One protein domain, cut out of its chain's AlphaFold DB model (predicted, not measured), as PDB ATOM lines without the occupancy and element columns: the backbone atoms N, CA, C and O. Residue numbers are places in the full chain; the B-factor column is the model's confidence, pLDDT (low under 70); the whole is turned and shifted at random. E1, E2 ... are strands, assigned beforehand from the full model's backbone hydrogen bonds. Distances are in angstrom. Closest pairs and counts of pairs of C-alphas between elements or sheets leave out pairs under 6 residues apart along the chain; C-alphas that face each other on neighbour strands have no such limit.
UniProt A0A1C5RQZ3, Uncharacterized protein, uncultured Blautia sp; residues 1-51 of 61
ATOM      1  N   MET A   1     -19.112 -15.718  45.383       79.25
ATOM      2  CA  MET A   1     -19.132 -14.963  44.095       79.25
ATOM      3  C   MET A   1     -19.758 -13.618  44.390       79.25
ATOM      4  O   MET A   1     -20.850 -13.615  44.936       79.25
ATOM      5  N   ILE A   2     -19.090 -12.508  44.072       84.06
ATOM      6  CA  ILE A   2     -19.568 -11.177  44.471       84.06
ATOM      7  C   ILE A   2     -20.283 -10.507  43.298       84.06
ATOM      8  O   ILE A   2     -19.718 -10.393  42.212       84.06
ATOM      9  N   VAL A   3     -21.509 -10.051  43.540       86.69
ATOM     10  CA  VAL A   3     -22.274  -9.192  42.634       86.69
ATOM     11  C   VAL A   3     -22.243  -7.765  43.163       86.69
ATOM     12  O   VAL A   3     -22.487  -7.525  44.343       86.69
ATOM     13  N   VAL A   4     -21.957  -6.813  42.280       83.62
ATOM     14  CA  VAL A   4     -21.987  -5.384  42.597       83.62
ATOM     15  C   VAL A   4     -23.276  -4.789  42.049       83.62
ATOM     16  O   VAL A   4     -23.569  -4.914  40.861       83.62
ATOM     17  N   VAL A   5     -24.033  -4.136  42.923       83.75
ATOM     18  CA  VAL A   5     -25.202  -3.333  42.571       83.75
ATOM     19  C   VAL A   5     -24.761  -1.881  42.525       83.75
ATOM     20  O   VAL A   5     -24.202  -1.369  43.495       83.75
ATOM     21  N   TYR A   6     -25.016  -1.219  41.406       83.19
ATOM     22  CA  TYR A   6     -24.676   0.181  41.203       83.19
ATOM     23  C   TYR A   6     -25.824   0.918  40.509       83.19
ATOM     24  O   TYR A   6     -26.619   0.305  39.793       83.19
ATOM     25  N   GLU A   7     -25.915   2.225  40.728       82.56
ATOM     26  CA  GLU A   7     -26.844   3.096  40.011       82.56
ATOM     27  C   GLU A   7     -26.376   3.264  38.561       82.56
ATOM     28  O   GLU A   7     -25.218   3.598  38.305       82.56
ATOM     29  N   GLU A   8     -27.254   3.009  37.590       80.81
ATOM     30  CA  GLU A   8     -26.850   2.923  36.182       80.81
ATOM     31  C   GLU A   8     -26.274   4.242  35.646       80.81
ATOM     32  O   GLU A   8     -25.300   4.197  34.894       80.81
ATOM     33  N   ASP A   9     -26.811   5.384  36.067       82.81
ATOM     34  CA  ASP A   9     -26.425   6.696  35.538       82.81
ATOM     35  C   ASP A   9     -25.131   7.220  36.164       82.81
ATOM     36  O   ASP A   9     -24.225   7.671  35.463       82.81
ATOM     37  N   THR A  10     -25.004   7.119  37.487       88.75
ATOM     38  CA  THR A  10     -23.847   7.647  38.230       88.75
ATOM     39  C   THR A  10     -22.710   6.636  38.352       88.75
ATOM     40  O   THR A  10     -21.587   7.003  38.696       88.75
ATOM     41  N   LYS A  11     -22.996   5.352  38.086       86.25
ATOM     42  CA  LYS A  11     -22.133   4.200  38.397       86.25
ATOM     43  C   LYS A  11     -21.767   4.103  39.876       86.25
ATOM     44  O   LYS A  11     -20.822   3.402  40.240       86.25
ATOM     45  N   GLU A  12     -22.522   4.777  40.735       87.06
ATOM     46  CA  GLU A  12     -22.298   4.740  42.162       87.06
ATOM     47  C   GLU A  12     -22.648   3.360  42.721       87.06
ATOM     48  O   GLU A  12     -23.732   2.832  42.480       87.06
ATOM     49  N   VAL A  13     -21.729   2.769  43.487       87.62
ATOM     50  CA  VAL A  13     -21.946   1.467  44.120       87.62
ATOM     51  C   VAL A  13     -22.921   1.612  45.286       87.62
ATOM     52  O   VAL A  13     -22.681   2.351  46.240       87.62
ATOM     53  N   ILE A  14     -24.011   0.853  45.213       87.31
ATOM     54  CA  ILE A  14     -25.075   0.810  46.217       87.31
ATOM     55  C   ILE A  14     -24.849  -0.360  47.172       87.31
ATOM     56  O   ILE A  14     -24.982  -0.199  48.384       87.31
ATOM     57  N   ALA A  15     -24.507  -1.533  46.637       86.00
ATOM     58  CA  ALA A  15     -24.294  -2.728  47.438       86.00
ATOM     59  C   ALA A  15     -23.286  -3.689  46.802       86.00
ATOM     60  O   ALA A  15     -23.174  -3.787  45.581       86.00
ATOM     61  N   CYS A  16     -22.610  -4.456  47.649       87.12
ATOM     62  CA  CYS A  16     -21.807  -5.611  47.267       87.12
ATOM     63  C   CYS A  16     -22.416  -6.843  47.928       87.12
ATOM     64  O   CYS A  16     -22.448  -6.936  49.155       87.12
ATOM     65  N   ILE A  17     -22.905  -7.772  47.113       83.44
ATOM     66  CA  ILE A  17     -23.646  -8.948  47.560       83.44
ATOM     67  C   ILE A  17     -22.774 -10.179  47.341       83.44
ATOM     68  O   ILE A  17     -22.436 -10.502  46.200       83.44
ATOM     69  N   ASP A  18     -22.406 -10.870  48.418       83.00
ATOM     70  CA  ASP A  18     -21.774 -12.181  48.300       83.00
ATOM     71  C   ASP A  18     -22.833 -13.269  48.137       83.00
ATOM     72  O   ASP A  18     -23.571 -13.594  49.063       83.00
ATOM     73  N   LEU A  19     -22.881 -13.866  46.948       77.75
ATOM     74  CA  LEU A  19     -23.862 -14.902  46.633       77.75
ATOM     75  C   LEU A  19     -23.520 -16.263  47.242       77.75
ATOM     76  O   LEU A  19     -24.361 -17.156  47.227       77.75
ATOM     77  N   SER A  20     -22.292 -16.443  47.740       81.50
ATOM     78  CA  SER A  20     -21.900 -17.669  48.448       81.50
ATOM     79  C   SER A  20     -22.351 -17.689  49.907       81.50
ATOM     80  O   SER A  20     -22.386 -18.763  50.495       81.50
ATOM     81  N   GLY A  21     -22.679 -16.534  50.495       77.31
ATOM     82  CA  GLY A  21     -22.993 -16.424  51.924       77.31
ATOM     83  C   GLY A  21     -21.791 -16.644  52.851       77.31
ATOM     84  O   GLY A  21     -21.960 -16.724  54.062       77.31
ATOM     85  N   GLU A  22     -20.574 -16.730  52.308       85.00
ATOM     86  CA  GLU A  22     -19.342 -16.912  53.088       85.00
ATOM     87  C   GLU A  22     -18.833 -15.588  53.661       85.00
ATOM     88  O   GLU A  22     -18.072 -15.567  54.630       85.00
ATOM     89  N   LYS A  23     -19.227 -14.470  53.041       83.88
ATOM     90  CA  LYS A  23     -18.842 -13.121  53.454       83.88
ATOM     91  C   LYS A  23     -20.078 -12.257  53.703       83.88
ATOM     92  O   LYS A  23     -21.076 -12.405  52.997       83.88
ATOM     93  N   PRO A  24     -20.000 -11.302  54.645       80.12
ATOM     94  CA  PRO A  24     -21.045 -10.306  54.806       80.12
ATOM     95  C   PRO A  24     -21.247  -9.523  53.512       80.12
ATOM     96  O   PRO A  24     -20.284  -9.135  52.845       80.12
ATOM     97  N   SER A  25     -22.505  -9.257  53.188       84.25
ATOM     98  CA  SER A  25     -22.842  -8.304  52.137       84.25
ATOM     99  C   SER A  25     -22.877  -6.892  52.699       84.25
ATOM    100  O   SER A  25     -23.189  -6.681  53.869       84.25
ATOM    101  N   ILE A  26     -22.510  -5.929  51.863       86.94
ATOM    102  CA  ILE A  26     -22.296  -4.541  52.268       86.94
ATOM    103  C   ILE A  26     -23.304  -3.672  51.522       86.94
ATOM    104  O   ILE A  26     -23.408  -3.770  50.300       86.94
ATOM    105  N   LEU A  27     -24.016  -2.815  52.252       85.38
ATOM    106  CA  LEU A  27     -24.934  -1.807  51.721       85.38
ATOM    107  C   LEU A  27     -24.389  -0.415  52.049       85.38
ATOM    108  O   LEU A  27     -23.865  -0.184  53.139       85.38
ATOM    109  N   LYS A  28     -24.516   0.523  51.114       84.94
ATOM    110  CA  LYS A  28     -24.164   1.924  51.339       84.94
ATOM    111  C   LYS A  28     -25.032   2.524  52.457       84.94
ATOM    112  O   LYS A  28     -26.253   2.436  52.414       84.94
ATOM    113  N   ASN A  29     -24.400   3.212  53.411       77.94
ATOM    114  CA  ASN A  29     -25.045   3.710  54.640       77.94
ATOM    115  C   ASN A  29     -26.276   4.610  54.431       77.94
ATOM    116  O   ASN A  29     -27.146   4.653  55.291       77.94
ATOM    117  N   ASN A  30     -26.350   5.337  53.314       80.31
ATOM    118  CA  ASN A  30     -27.427   6.300  53.048       80.31
ATOM    119  C   ASN A  30     -28.532   5.717  52.154       80.31
ATOM    120  O   ASN A  30     -29.241   6.464  51.487       80.31
ATOM    121  N   VAL A  31     -28.640   4.390  52.097       76.00
ATOM    122  CA  VAL A  31     -29.651   3.685  51.312       76.00
ATOM    123  C   VAL A  31     -30.584   2.963  52.273       76.00
ATOM    124  O   VAL A  31     -30.164   2.075  53.011       76.00
ATOM    125  N   CYS A  32     -31.860   3.347  52.263       69.31
ATOM    126  CA  CYS A  32     -32.905   2.584  52.936       69.31
ATOM    127  C   CYS A  32     -33.223   1.341  52.100       69.31
ATOM    128  O   CYS A  32     -33.452   1.445  50.894       69.31
ATOM    129  N   ALA A  33     -33.228   0.175  52.740       64.44
ATOM    130  CA  ALA A  33     -33.614  -1.083  52.118       64.44
ATOM    131  C   ALA A  33     -34.838  -1.650  52.840       64.44
ATOM    132  O   ALA A  33     -34.854  -1.710  54.070       64.44
ATOM    133  N   ASP A  34     -35.825  -2.089  52.065       56.56
ATOM    134  CA  ASP A  34     -37.000  -2.794  52.567       56.56
ATOM    135  C   ASP A  34     -36.866  -4.299  52.354       56.56
ATOM    136  O   ASP A  34     -36.277  -4.772  51.375       56.56
ATOM    137  N   VAL A  35     -37.444  -5.061  53.284       52.78
ATOM    138  CA  VAL A  35     -37.450  -6.519  53.207       52.78
ATOM    139  C   VAL A  35     -38.560  -6.989  52.272       52.78
ATOM    140  O   VAL A  35     -39.733  -7.017  52.629       52.78
ATOM    141  N   TYR A  36     -38.175  -7.412  51.076       62.62
ATOM    142  CA  TYR A  36     -39.018  -8.158  50.161       62.62
ATOM    143  C   TYR A  36     -39.095  -9.644  50.564       62.62
ATOM    144  O   TYR A  36     -38.120 -10.387  50.481       62.62
ATOM    145  N   ASN A  37     -40.276 -10.082  50.997       54.94
ATOM    146  CA  ASN A  37     -40.548 -11.426  51.525       54.94
ATOM    147  C   ASN A  37     -40.959 -12.461  50.453       54.94
ATOM    148  O   ASN A  37     -41.348 -13.576  50.797       54.94
ATOM    149  N   GLY A  38     -40.903 -12.112  49.164       54.59
ATOM    150  CA  GLY A  38     -41.199 -13.051  48.081       54.59
ATOM    151  C   GLY A  38     -42.680 -13.210  47.724       54.59
ATOM    152  O   GLY A  38     -42.974 -13.995  46.825       54.59
ATOM    153  N   THR A  39     -43.610 -12.503  48.379       58.66
ATOM    154  CA  THR A  39     -45.050 -12.676  48.104       58.66
ATOM    155  C   THR A  39     -45.560 -11.870  46.908       58.66
ATOM    156  O   THR A  39     -46.622 -12.197  46.384       58.66
ATOM    157  N   GLU A  40     -44.824 -10.852  46.447       56.97
ATOM    158  CA  GLU A  40     -45.263  -9.945  45.373       56.97
ATOM    159  C   GLU A  40     -44.229  -9.796  44.246       56.97
ATOM    160  O   GLU A  40     -43.195  -9.171  44.448       56.97
ATOM    161  N   PRO A  41     -44.482 -10.292  43.024       55.84
ATOM    162  CA  PRO A  41     -43.485 -10.294  41.955       55.84
ATOM    163  C   PRO A  41     -42.794  -8.936  41.763       55.84
ATOM    164  O   PRO A  41     -43.438  -7.904  41.586       55.84
ATOM    165  N   VAL A  42     -41.457  -8.945  41.740       60.78
ATOM    166  CA  VAL A  42     -40.677  -7.741  41.444       60.78
ATOM    167  C   VAL A  42     -40.738  -7.481  39.943       60.78
ATOM    168  O   VAL A  42     -40.054  -8.135  39.147       60.78
ATOM    169  N   PHE A  43     -41.568  -6.518  39.555       53.44
ATOM    170  CA  PHE A  43     -41.662  -6.052  38.180       53.44
ATOM    171  C   PHE A  43     -40.548  -5.051  37.890       53.44
ATOM    172  O   PHE A  43     -40.425  -4.024  38.553       53.44
ATOM    173  N   LEU A  44     -39.736  -5.342  36.875       54.75
ATOM    174  CA  LEU A  44     -38.784  -4.378  36.339       54.75
ATOM    175  C   LEU A  44     -39.311  -3.854  35.019       54.75
ATOM    176  O   LEU A  44     -39.441  -4.616  34.061       54.75
ATOM    177  N   GLN A  45     -39.592  -2.556  34.976       42.34
ATOM    178  CA  GLN A  45     -39.884  -1.858  33.738       42.34
ATOM    179  C   GLN A  45     -38.606  -1.179  33.247       42.34
ATOM    180  O   GLN A  45     -38.103  -0.257  33.882       42.34
ATOM    181  N   LYS A  46     -38.080  -1.646  32.115       49.06
ATOM    182  CA  LYS A  46     -36.990  -0.991  31.378       49.06
ATOM    183  C   LYS A  46     -37.367  -0.967  29.902       49.06
ATOM    184  O   LYS A  46     -37.845  -1.971  29.380       49.06
ATOM    185  N   ASP A  47     -37.225   0.186  29.252       52.00
ATOM    186  CA  ASP A  47     -37.488   0.374  27.817       52.00
ATOM    187  C   ASP A  47     -38.858  -0.164  27.349       52.00
ATOM    188  O   ASP A  47     -38.958  -0.897  26.365       52.00
ATOM    189  N   ASN A  48     -39.928   0.160  28.087       51.84
ATOM    190  CA  ASN A  48     -41.303  -0.317  27.843       51.84
ATOM    191  C   ASN A  48     -41.487  -1.846  27.867       51.84
ATOM    192  O   ASN A  48     -42.505  -2.357  27.399       51.84
ATOM    193  N   LYS A  49     -40.539  -2.590  28.444       35.81
ATOM    194  CA  LYS A  49     -40.641  -4.032  28.672       35.81
ATOM    195  C   LYS A  49     -40.751  -4.307  30.165       35.81
ATOM    196  O   LYS A  49     -39.949  -3.810  30.953       35.81
ATOM    197  N   VAL A  50     -41.739  -5.117  30.539       39.12
ATOM    198  CA  VAL A  50     -41.901  -5.629  31.903       39.12
ATOM    199  C   VAL A  50     -41.228  -6.991  31.969       39.12
ATOM    200  O   VAL A  50     -41.636  -7.922  31.279       39.12
ATOM    201  N   THR A  51     -40.186  -7.102  32.784       48.06
ATOM    202  CA  THR A  51     -39.511  -8.377  33.044       48.06
ATOM    203  C   THR A  51     -39.865  -8.838  34.450       48.06
ATOM    204  O   THR A  51     -39.732  -8.070  35.406       48.06
TER     205      THR A  51
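What this domain is: This is residues 1 to 51 of the 61 residues of an uncharacterized protein of uncultured Blautia sp (UniProt A0A1C5RQZ3). With little regular structure, this loose model is two strand hairpins, E1 with E2 and E3 with E4, joined by a long arching link whose residues 32 to 40 stick out. The printed part has 51 residues, no named helix and four named strands, E1 to E4 in chain order, in two antiparallel two-stranded sheets. Its class is all strand, with 18 residues in named elements; the radius of gyration of the C-alphas is 13.2 A and the spans are 35 by 30 by 23 A.

How they stand to each other: Look first at E1, residues 2 to 6, and E2, residues 13 to 18, an antiparallel hairpin at 162 degrees; N 3 and O 17 are within hydrogen-bond range, 2.9 A. Residues 15 to 16 of E2 also pair, antiparallel, with residues 26 to 27. E3, residues 43 to 46, and E4, residues 49 to 51, form an antiparallel hairpin at 144 degrees, with N 49 and O 46 within hydrogen-bond range, 2.9 A. Both are apart from E1 and E2.

Where its parts are: Find C-alpha 2 at (-19.568, -11.177, 44.471); E1 runs 12.9 A from there, and E2 14.3 A. E4 ends at C-alpha 51, (-39.511, -8.377, 33.044).

The domain as a whole: The farthest C-alphas, of Glu 22 and Asn 48, are 37.3 A apart. The printed part has no cut; the E2 to E3 link, 24 residues, is long. Residues 32 to 51 have pLDDT under 70.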